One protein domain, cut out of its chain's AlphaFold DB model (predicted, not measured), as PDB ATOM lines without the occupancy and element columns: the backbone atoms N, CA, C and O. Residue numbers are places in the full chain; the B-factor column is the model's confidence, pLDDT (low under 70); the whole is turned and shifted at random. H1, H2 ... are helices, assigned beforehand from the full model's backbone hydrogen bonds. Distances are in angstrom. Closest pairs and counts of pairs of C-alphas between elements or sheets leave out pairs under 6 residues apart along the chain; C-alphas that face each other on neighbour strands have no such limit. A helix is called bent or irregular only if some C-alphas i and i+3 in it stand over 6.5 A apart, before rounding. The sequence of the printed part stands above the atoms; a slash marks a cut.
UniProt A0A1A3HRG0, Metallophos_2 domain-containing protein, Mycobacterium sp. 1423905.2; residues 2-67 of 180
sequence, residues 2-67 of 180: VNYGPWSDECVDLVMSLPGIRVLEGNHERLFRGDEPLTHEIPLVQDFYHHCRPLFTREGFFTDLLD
ATOM      1  N   VAL A   2     154.721 232.259 152.985       95.12
ATOM      2  CA  VAL A   2     155.337 232.195 154.319       95.12
ATOM      3  C   VAL A   2     154.307 232.297 155.462       95.12
ATOM      4  O   VAL A   2     153.095 232.347 155.232       95.12
ATOM      5  N   ASN A   3     154.802 232.366 156.702       94.62
ATOM      6  CA  ASN A   3     154.091 232.671 157.952       94.62
ATOM      7  C   ASN A   3     153.331 231.515 158.624       94.62
ATOM      8  O   ASN A   3     153.701 231.095 159.712       94.62
ATOM      9  N   TYR A   4     152.255 230.999 158.032       95.00
ATOM     10  CA  TYR A   4     151.325 230.131 158.777       95.00
ATOM     11  C   TYR A   4     151.767 228.669 158.941       95.00
ATOM     12  O   TYR A   4     151.183 227.945 159.743       95.00
ATOM     13  N   GLY A   5     152.755 228.213 158.171       94.25
ATOM     14  CA  GLY A   5     153.182 226.814 158.132       94.25
ATOM     15  C   GLY A   5     154.624 226.616 158.602       94.25
ATOM     16  O   GLY A   5     155.428 227.547 158.528       94.25
ATOM     17  N   PRO A   6     154.990 225.394 159.028       96.38
ATOM     18  CA  PRO A   6     156.323 225.123 159.555       96.38
ATOM     19  C   PRO A   6     157.405 225.052 158.471       96.38
ATOM     20  O   PRO A   6     158.580 225.115 158.812       96.38
ATOM     21  N   TRP A   7     157.034 224.953 157.192       96.81
ATOM     22  CA  TRP A   7     157.938 224.669 156.068       96.81
ATOM     23  C   TRP A   7     158.120 225.856 155.110       96.81
ATOM     24  O   TRP A   7     158.019 225.696 153.898       96.81
ATOM     25  N   SER A   8     158.304 227.074 155.631       96.44
ATOM     26  CA  SER A   8     158.363 228.277 154.778       96.44
ATOM     27  C   SER A   8     159.522 228.235 153.767       96.44
ATOM     28  O   SER A   8     159.308 228.560 152.600       96.44
ATOM     29  N   ASP A   9     160.716 227.793 154.180       97.44
ATOM     30  CA  ASP A   9     161.872 227.656 153.280       97.44
ATOM     31  C   ASP A   9     161.624 226.566 152.226       97.44
ATOM     32  O   ASP A   9     161.828 226.794 151.037       97.44
ATOM     33  N   GLU A  10     161.117 225.401 152.634       97.69
ATOM     34  CA  GLU A  10     160.847 224.290 151.721       97.69
ATOM     35  C   GLU A  10     159.708 224.614 150.738       97.69
ATOM     36  O   GLU A  10     159.747 224.180 149.586       97.69
ATOM     37  N   CYS A  11     158.712 225.403 151.156       97.00
ATOM     38  CA  CYS A  11     157.673 225.923 150.268       97.00
ATOM     39  C   CYS A  11     158.263 226.843 149.194       97.00
ATOM     40  O   CYS A  11     157.900 226.707 148.026       97.00
ATOM     41  N   VAL A  12     159.167 227.754 149.568       97.00
ATOM     42  CA  VAL A  12     159.869 228.619 148.608       97.00
ATOM     43  C   VAL A  12     160.707 227.784 147.646       97.00
ATOM     44  O   VAL A  12     160.538 227.917 146.436       97.00
ATOM     45  N   ASP A  13     161.548 226.889 148.162       97.62
ATOM     46  CA  ASP A  13     162.435 226.059 147.341       97.62
ATOM     47  C   ASP A  13     161.637 225.213 146.332       97.62
ATOM     48  O   ASP A  13     161.986 225.150 145.151       97.62
ATOM     49  N   LEU A  14     160.525 224.608 146.768       97.00
ATOM     50  CA  LEU A  14     159.656 223.828 145.892       97.00
ATOM     51  C   LEU A  14     159.003 224.700 144.817       97.00
ATOM     52  O   LEU A  14     159.097 224.362 143.639       97.00
ATOM     53  N   VAL A  15     158.354 225.806 145.197       95.62
ATOM     54  CA  VAL A  15     157.633 226.664 144.242       95.62
ATOM     55  C   VAL A  15     158.591 227.239 143.204       95.62
ATOM     56  O   VAL A  15     158.295 227.181 142.013       95.62
ATOM     57  N   MET A  16     159.762 227.714 143.628       95.75
ATOM     58  CA  MET A  16     160.757 228.301 142.728       95.75
ATOM     59  C   MET A  16     161.451 227.263 141.835       95.75
ATOM     60  O   MET A  16     162.030 227.632 140.814       95.75
ATOM     61  N   SER A  17     161.368 225.969 142.165       96.81
ATOM     62  CA  SER A  17     161.849 224.890 141.289       96.81
ATOM     63  C   SER A  17     160.908 224.580 140.116       96.81
ATOM     64  O   SER A  17     161.313 223.895 139.173       96.81
ATOM     65  N   LEU A  18     159.658 225.060 140.153       96.94
ATOM     66  CA  LEU A  18     158.660 224.755 139.130       96.94
ATOM     67  C   LEU A  18     158.915 225.561 137.842       96.94
ATOM     68  O   LEU A  18     159.101 226.779 137.890       96.94
ATOM     69  N   PRO A  19     158.883 224.918 136.660       96.75
ATOM     70  CA  PRO A  19     159.116 225.609 135.399       96.75
ATOM     71  C   PRO A  19     157.975 226.581 135.081       96.75
ATOM     72  O   PRO A  19     156.800 226.235 135.182       96.75
ATOM     73  N   GLY A  20     158.326 227.795 134.647       94.50
ATOM     74  CA  GLY A  20     157.352 228.805 134.219       94.50
ATOM     75  C   GLY A  20     156.524 229.418 135.353       94.50
ATOM     76  O   GLY A  20     155.498 230.042 135.079       94.50
ATOM     77  N   ILE A  21     156.945 229.246 136.611       95.81
ATOM     78  CA  ILE A  21     156.247 229.817 137.759       95.81
ATOM     79  C   ILE A  21     156.332 231.347 137.756       95.81
ATOM     80  O   ILE A  21     157.367 231.942 137.457       95.81
ATOM     81  N   ARG A  22     155.216 231.988 138.104       95.81
ATOM     82  CA  ARG A  22     155.131 233.424 138.377       95.81
ATOM     83  C   ARG A  22     154.541 233.576 139.769       95.81
ATOM     84  O   ARG A  22     153.500 232.983 140.047       95.81
ATOM     85  N   VAL A  23     155.216 234.320 140.639       97.00
ATOM     86  CA  VAL A  23     154.831 234.448 142.048       97.00
ATOM     87  C   VAL A  23     154.406 235.882 142.314       97.00
ATOM     88  O   VAL A  23     155.163 236.817 142.057       97.00
ATOM     89  N   LEU A  24     153.175 236.033 142.797       97.19
ATOM     90  CA  LEU A  24     152.640 237.322 143.209       97.19
ATOM     91  C   LEU A  24     152.966 237.585 144.677       97.19
ATOM     92  O   LEU A  24     152.960 236.666 145.500       97.19
ATOM     93  N   GLU A  25     153.209 238.843 145.003       96.56
ATOM     94  CA  GLU A  25     153.414 239.294 146.366       96.56
ATOM     95  C   GLU A  25     152.105 239.295 147.165       96.56
ATOM     96  O   GLU A  25     151.105 239.894 146.766       96.56
ATOM     97  N   GLY A  26     152.128 238.664 148.339       95.88
ATOM     98  CA  GLY A  26     151.078 238.786 149.342       95.88
ATOM     99  C   GLY A  26     151.464 239.713 150.496       95.88
ATOM    100  O   GLY A  26     152.623 240.080 150.687       95.88
ATOM    101  N   ASN A  27     150.489 240.036 151.347       95.50
ATOM    102  CA  ASN A  27     150.730 240.810 152.574       95.50
ATOM    103  C   ASN A  27     151.738 240.125 153.518       95.50
ATOM    104  O   ASN A  27     152.537 240.795 154.158       95.50
ATOM    105  N   HIS A  28     151.766 238.788 153.576       96.31
ATOM    106  CA  HIS A  28     152.727 238.077 154.428       96.31
ATOM    107  C   HIS A  28     154.163 238.139 153.895       96.31
ATOM    108  O   HIS A  28     155.097 238.156 154.694       96.31
ATOM    109  N   GLU A  29     154.348 238.215 152.577       97.00
ATOM    110  CA  GLU A  29     155.652 238.483 151.971       97.00
ATOM    111  C   GLU A  29     156.127 239.904 152.315       97.00
ATOM    112  O   GLU A  29     157.245 240.060 152.807       97.00
ATOM    113  N   ARG A  30     155.259 240.920 152.192       96.00
ATOM    114  CA  ARG A  30     155.567 242.295 152.637       96.00
ATOM    115  C   ARG A  30     155.874 242.384 154.131       96.00
ATOM    116  O   ARG A  30     156.826 243.053 154.531       96.00
ATOM    117  N   LEU A  31     155.126 241.655 154.958       96.56
ATOM    118  CA  LEU A  31     155.352 241.558 156.400       96.56
ATOM    119  C   LEU A  31     156.715 240.921 156.729       96.56
ATOM    120  O   LEU A  31     157.411 241.370 157.639       96.56
ATOM    121  N   PHE A  32     157.122 239.874 156.002       96.69
ATOM    122  CA  PHE A  32     158.435 239.245 156.187       96.69
ATOM    123  C   PHE A  32     159.585 240.138 155.706       96.69
ATOM    124  O   PHE A  32     160.635 240.154 156.358       96.69
ATOM    125  N   ARG A  33     159.374 240.905 154.628       95.38
ATOM    126  CA  ARG A  33     160.326 241.907 154.122       95.38
ATOM    127  C   ARG A  33     160.472 243.113 155.060       95.38
ATOM    128  O   ARG A  33     161.539 243.718 155.106       95.38
ATOM    129  N   GLY A  34     159.449 243.394 155.870       94.38
ATOM    130  CA  GLY A  34     159.435 244.480 156.856       94.38
ATOM    131  C   GLY A  34     158.748 245.758 156.371       94.38
ATOM    132  O   GLY A  34     158.889 246.798 157.012       94.38
ATOM    133  N   ASP A  35     157.998 245.687 155.272       94.31
ATOM    134  CA  ASP A  35     157.296 246.840 154.694       94.31
ATOM    135  C   ASP A  35     155.972 247.140 155.405       94.31
ATOM    136  O   ASP A  35     155.482 248.268 155.378       94.31
ATOM    137  N   GLU A  36     155.384 246.125 156.042       92.94
ATOM    138  CA  GLU A  36     154.155 246.250 156.819       92.94
ATOM    139  C   GLU A  36     154.446 246.068 158.317       92.94
ATOM    140  O   GLU A  36     155.199 245.168 158.706       92.94
ATOM    141  N   PRO A  37     153.856 246.895 159.196       94.94
ATOM    142  CA  PRO A  37     154.083 246.780 160.625       94.94
ATOM    143  C   PRO A  37     153.278 245.615 161.210       94.94
ATOM    144  O   PRO A  37     152.050 245.566 161.118       94.94
ATOM    145  N   LEU A  38     153.969 244.721 161.921       96.00
ATOM    146  CA  LEU A  38     153.360 243.575 162.601       96.00
ATOM    147  C   LEU A  38     152.205 243.960 163.540       96.00
ATOM    148  O   LEU A  38     151.258 243.200 163.718       96.00
ATOM    149  N   THR A  39     152.249 245.161 164.118       96.12
ATOM    150  CA  THR A  39     151.228 245.670 165.042       96.12
ATOM    151  C   THR A  39     149.856 245.892 164.403       96.12
ATOM    152  O   THR A  39     148.880 246.035 165.135       96.12
ATOM    153  N   HIS A  40     149.755 245.948 163.070       94.75
ATOM    154  CA  HIS A  40     148.468 246.041 162.367       94.75
ATOM    155  C   HIS A  40     147.802 244.677 162.155       94.75
ATOM    156  O   HIS A  40     146.624 244.614 161.800       94.75
ATOM    157  N   GLU A  41     148.533 243.588 162.375       96.69
ATOM    158  CA  GLU A  41     148.016 242.240 162.211       96.69
ATOM    159  C   GLU A  41     147.291 241.750 163.466       96.69
ATOM    160  O   GLU A  41     147.555 242.187 164.586       96.69
ATOM    161  N   ILE A  42     146.363 240.807 163.294       96.06
ATOM    162  CA  ILE A  42     145.652 240.206 164.430       96.06
ATOM    163  C   ILE A  42     146.611 239.364 165.293       96.06
ATOM    164  O   ILE A  42     147.562 238.801 164.750       96.06
ATOM    165  N   PRO A  43     146.342 239.168 166.601       97.81
ATOM    166  CA  PRO A  43     147.253 238.446 167.499       97.81
ATOM    167  C   PRO A  43     147.698 237.075 166.977       97.81
ATOM    168  O   PRO A  43     148.880 236.759 167.002       97.81
ATOM    169  N   LEU A  44     146.774 236.306 166.389       97.00
ATOM    170  CA  LEU A  44     147.092 235.001 165.808       97.00
ATOM    171  C   LEU A  44     148.168 235.086 164.712       97.00
ATOM    172  O   LEU A  44     149.046 234.233 164.641       97.00
ATOM    173  N   VAL A  45     148.105 236.102 163.847       97.25
ATOM    174  CA  VAL A  45     149.110 236.322 162.798       97.25
ATOM    175  C   VAL A  45     150.451 236.690 163.412       97.25
ATOM    176  O   VAL A  45     151.477 236.205 162.937       97.25
ATOM    177  N   GLN A  46     150.440 237.512 164.463       98.25
ATOM    178  CA  GLN A  46     151.653 237.898 165.178       98.25
ATOM    179  C   GLN A  46     152.332 236.685 165.816       98.25
ATOM    180  O   GLN A  46     153.547 236.540 165.705       98.25
ATOM    181  N   ASP A  47     151.556 235.771 166.397       98.12
ATOM    182  CA  ASP A  47     152.070 234.533 166.985       98.12
ATOM    183  C   ASP A  47     152.750 233.633 165.943       98.12
ATOM    184  O   ASP A  47     153.856 233.138 166.174       98.12
ATOM    185  N   PHE A  48     152.130 233.467 164.766       98.25
ATOM    186  CA  PHE A  48     152.762 232.763 163.645       98.25
ATOM    187  C   PHE A  48     154.036 233.469 163.183       98.25
ATOM    188  O   PHE A  48     155.064 232.819 163.001       98.25
ATOM    189  N   TYR A  49     153.999 234.794 163.053       98.12
ATOM    190  CA  TYR A  49     155.141 235.575 162.593       98.12
ATOM    191  C   TYR A  49     156.327 235.453 163.546       98.12
ATOM    192  O   TYR A  49     157.436 235.152 163.109       98.12
ATOM    193  N   HIS A  50     156.105 235.631 164.851       97.88
ATOM    194  CA  HIS A  50     157.156 235.530 165.860       97.88
ATOM    195  C   HIS A  50     157.819 234.153 165.884       97.88
ATOM    196  O   HIS A  50     159.011 234.063 166.175       97.88
ATOM    197  N   HIS A  51     157.075 233.096 165.553       97.50
ATOM    198  CA  HIS A  51     157.630 231.753 165.456       97.50
ATOM    199  C   HIS A  51     158.356 231.507 164.122       97.50
ATOM    200  O   HIS A  51     159.469 230.992 164.106       97.50
ATOM    201  N   CYS A  52     157.746 231.880 162.997       97.44
ATOM    202  CA  CYS A  52     158.227 231.502 161.668       97.44
ATOM    203  C   CYS A  52     159.277 232.453 161.097       97.44
ATOM    204  O   CYS A  52     160.212 231.999 160.438       97.44
ATOM    205  N   ARG A  53     159.158 233.764 161.336       97.06
ATOM    206  CA  ARG A  53     160.063 234.762 160.750       97.06
ATOM    207  C   ARG A  53     161.538 234.529 161.105       97.06
ATOM    208  O   ARG A  53     162.349 234.634 160.185       97.06
ATOM    209  N   PRO A  54     161.915 234.202 162.361       96.81
ATOM    210  CA  PRO A  54     163.314 233.941 162.715       96.81
ATOM    211  C   PRO A  54     163.888 232.655 162.106       96.81
ATOM    212  O   PRO A  54     165.103 232.496 162.064       96.81
ATOM    213  N   LEU A  55     163.024 231.728 161.679       96.19
ATOM    214  CA  LEU A  55     163.416 230.446 161.087       96.19
ATOM    215  C   LEU A  55     163.563 230.519 159.563       96.19
ATOM    216  O   LEU A  55     164.128 229.609 158.966       96.19
ATOM    217  N   PHE A  56     163.035 231.570 158.939       97.94
ATOM    218  CA  PHE A  56     163.083 231.760 157.497       97.94
ATOM    219  C   PHE A  56     164.460 232.250 157.053       97.94
ATOM    220  O   PHE A  56     164.993 233.202 157.624       97.94
ATOM    221  N   THR A  57     165.028 231.621 156.025       97.62
ATOM    222  CA  THR A  57     166.390 231.937 155.557       97.62
ATOM    223  C   THR A  57     166.461 232.352 154.091       97.62
ATOM    224  O   THR A  57     167.498 232.831 153.630       97.62
ATOM    225  N   ARG A  58     165.370 232.207 153.332       97.12
ATOM    226  CA  ARG A  58     165.317 232.536 151.899       97.12
ATOM    227  C   ARG A  58     165.012 234.016 151.646       97.12
ATOM    228  O   ARG A  58     164.120 234.335 150.877       97.12
ATOM    229  N   GLU A  59     165.764 234.935 152.252       94.88
ATOM    230  CA  GLU A  59     165.521 236.391 152.129       94.88
ATOM    231  C   GLU A  59     165.528 236.893 150.674       94.88
ATOM    232  O   GLU A  59     164.760 237.780 150.313       94.88
ATOM    233  N   GLY A  60     166.342 236.274 149.810       94.06
ATOM    234  CA  GLY A  60     166.374 236.582 148.375       94.06
ATOM    235  C   GLY A  60     165.074 236.260 147.628       94.06
ATOM    236  O   GLY A  60     164.917 236.676 146.494       94.06
ATOM    237  N   PHE A  61     164.126 235.546 148.240       94.50
ATOM    238  CA  PHE A  61     162.826 235.258 147.635       94.50
ATOM    239  C   PHE A  61     161.984 236.522 147.398       94.50
ATOM    240  O   PHE A  61     161.199 236.569 146.455       94.50
ATOM    241  N   PHE A  62     162.138 237.555 148.230       93.50
ATOM    242  CA  PHE A  62     161.266 238.732 148.184       93.50
ATOM    243  C   PHE A  62     161.660 239.782 147.130       93.50
ATOM    244  O   PHE A  62     161.018 240.834 147.077       93.50
ATOM    245  N   THR A  63     162.712 239.554 146.332       88.62
ATOM    246  CA  THR A  63     163.252 240.561 145.396       88.62
ATOM    247  C   THR A  63     162.475 240.677 144.094       88.62
ATOM    248  O   THR A  63     162.384 241.771 143.548       88.62
ATOM    249  N   ASP A  64     161.901 239.574 143.612       87.06
ATOM    250  CA  ASP A  64     161.342 239.473 142.257       87.06
ATOM    251  C   ASP A  64     159.858 239.076 142.265       87.06
ATOM    252  O   ASP A  64     159.358 238.424 141.345       87.06
ATOM    253  N   LEU A  65     159.145 239.442 143.335       96.25
ATOM    254  CA  LEU A  65     157.711 239.203 143.438       96.25
ATOM    255  C   LEU A  65     156.944 240.209 142.585       96.25
ATOM    256  O   LEU A  65     157.213 241.409 142.604       96.25
ATOM    257  N   LEU A  66     155.968 239.704 141.843       97.25
ATOM    258  CA  LEU A  66     155.104 240.519 141.002       97.25
ATOM    259  C   LEU A  66     153.966 241.101 141.842       97.25
ATOM    260  O   LEU A  66     153.402 240.422 142.696       97.25
ATOM    261  N   ASP A  67     153.565 242.331 141.561       96.56
ATOM    262  CA  ASP A  67     152.331 242.906 142.101       96.56
ATOM    263  C   ASP A  67     151.099 242.262 141.445       96.56
ATOM    264  O   ASP A  67     150.107 241.946 142.105       96.56
TER     265      ASP A  67
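What this domain is: This is residues 2 to 67 of the 180 residues of the protein "Metallophos_2 domain-containing protein" of Mycobacterium sp. 1423905.2 (UniProt A0A1A3HRG0). Four short helices make a loosely joined ring in the order H3, H2, H4, H1, with H1 coming round again near the longest helix, H3. The link from H1 to H2, with Pro 19, makes one end of the long axis, and the link from H2 to H3, with Thr 39, lies at the other end. The printed part has 66 residues, with H1, H2, H3 and H4 in that order along the chain and no named strand, and its class is all helix. The whole is compact, with a radius of gyration of the C-alphas of 11.9 A, and only just elongated, with spans of 37 by 24 by 16 A.

How they stand to each other: H3, residues 43 to 55, is irregular, but only just: C-alphas 51 and 54 are 6.7 A apart. H2, residues 27 to 33, is close to H3 but not clearly touching; their closest C-alphas, of Phe 32 and Arg 53, are 6.6 A apart. These two run the same way at a steep tilt of 40 degrees. H1, residues 8 to 16, is also close to H3 but not clearly touching, about perpendicular at 74 degrees; the closest C-alphas, of Ser 8 and Cys 52, are 7.6 A apart. H4, residues 59 to 63, only just touches H2, with 3 pairs of C-alphas within 8 A, the closest being Glu 29 and Phe 62 at 6.8 A. H4 is close to H1 but not clearly touching, with the closest C-alphas, of Val 12 and Phe 61, 7.3 A apart. H1 and H2 are apart, and so are H3 and H4. Each O i to N i+4 pair is within hydrogen-bond range in H1 and H2, against 7 of 9 in H3 and 0 of 1 in H4, where 1 of 2 O i to N i+3 pairs is.

Where its parts are: H3 measures 19.1 A from C-alpha 43 at (147.253, 238.446, 167.499) to C-alpha 55. H1 begins with C-alpha 8 at (158.363, 228.277, 154.778) and measures 12.3 A, H2 9.8 A. H4 measures 8.2 A and ends with C-alpha 63 at (163.252, 240.561, 145.396).

The domain as a whole: The C-alphas farthest apart, of Pro 19 and Thr 39, are separated by 36.7 A. The printed part has no cut; H3 to H4 is a tight link, and H1 to H2 and H2 to H3 are short ones. Mean pLDDT of the printed part is 96.1, and no printed residue is under 70.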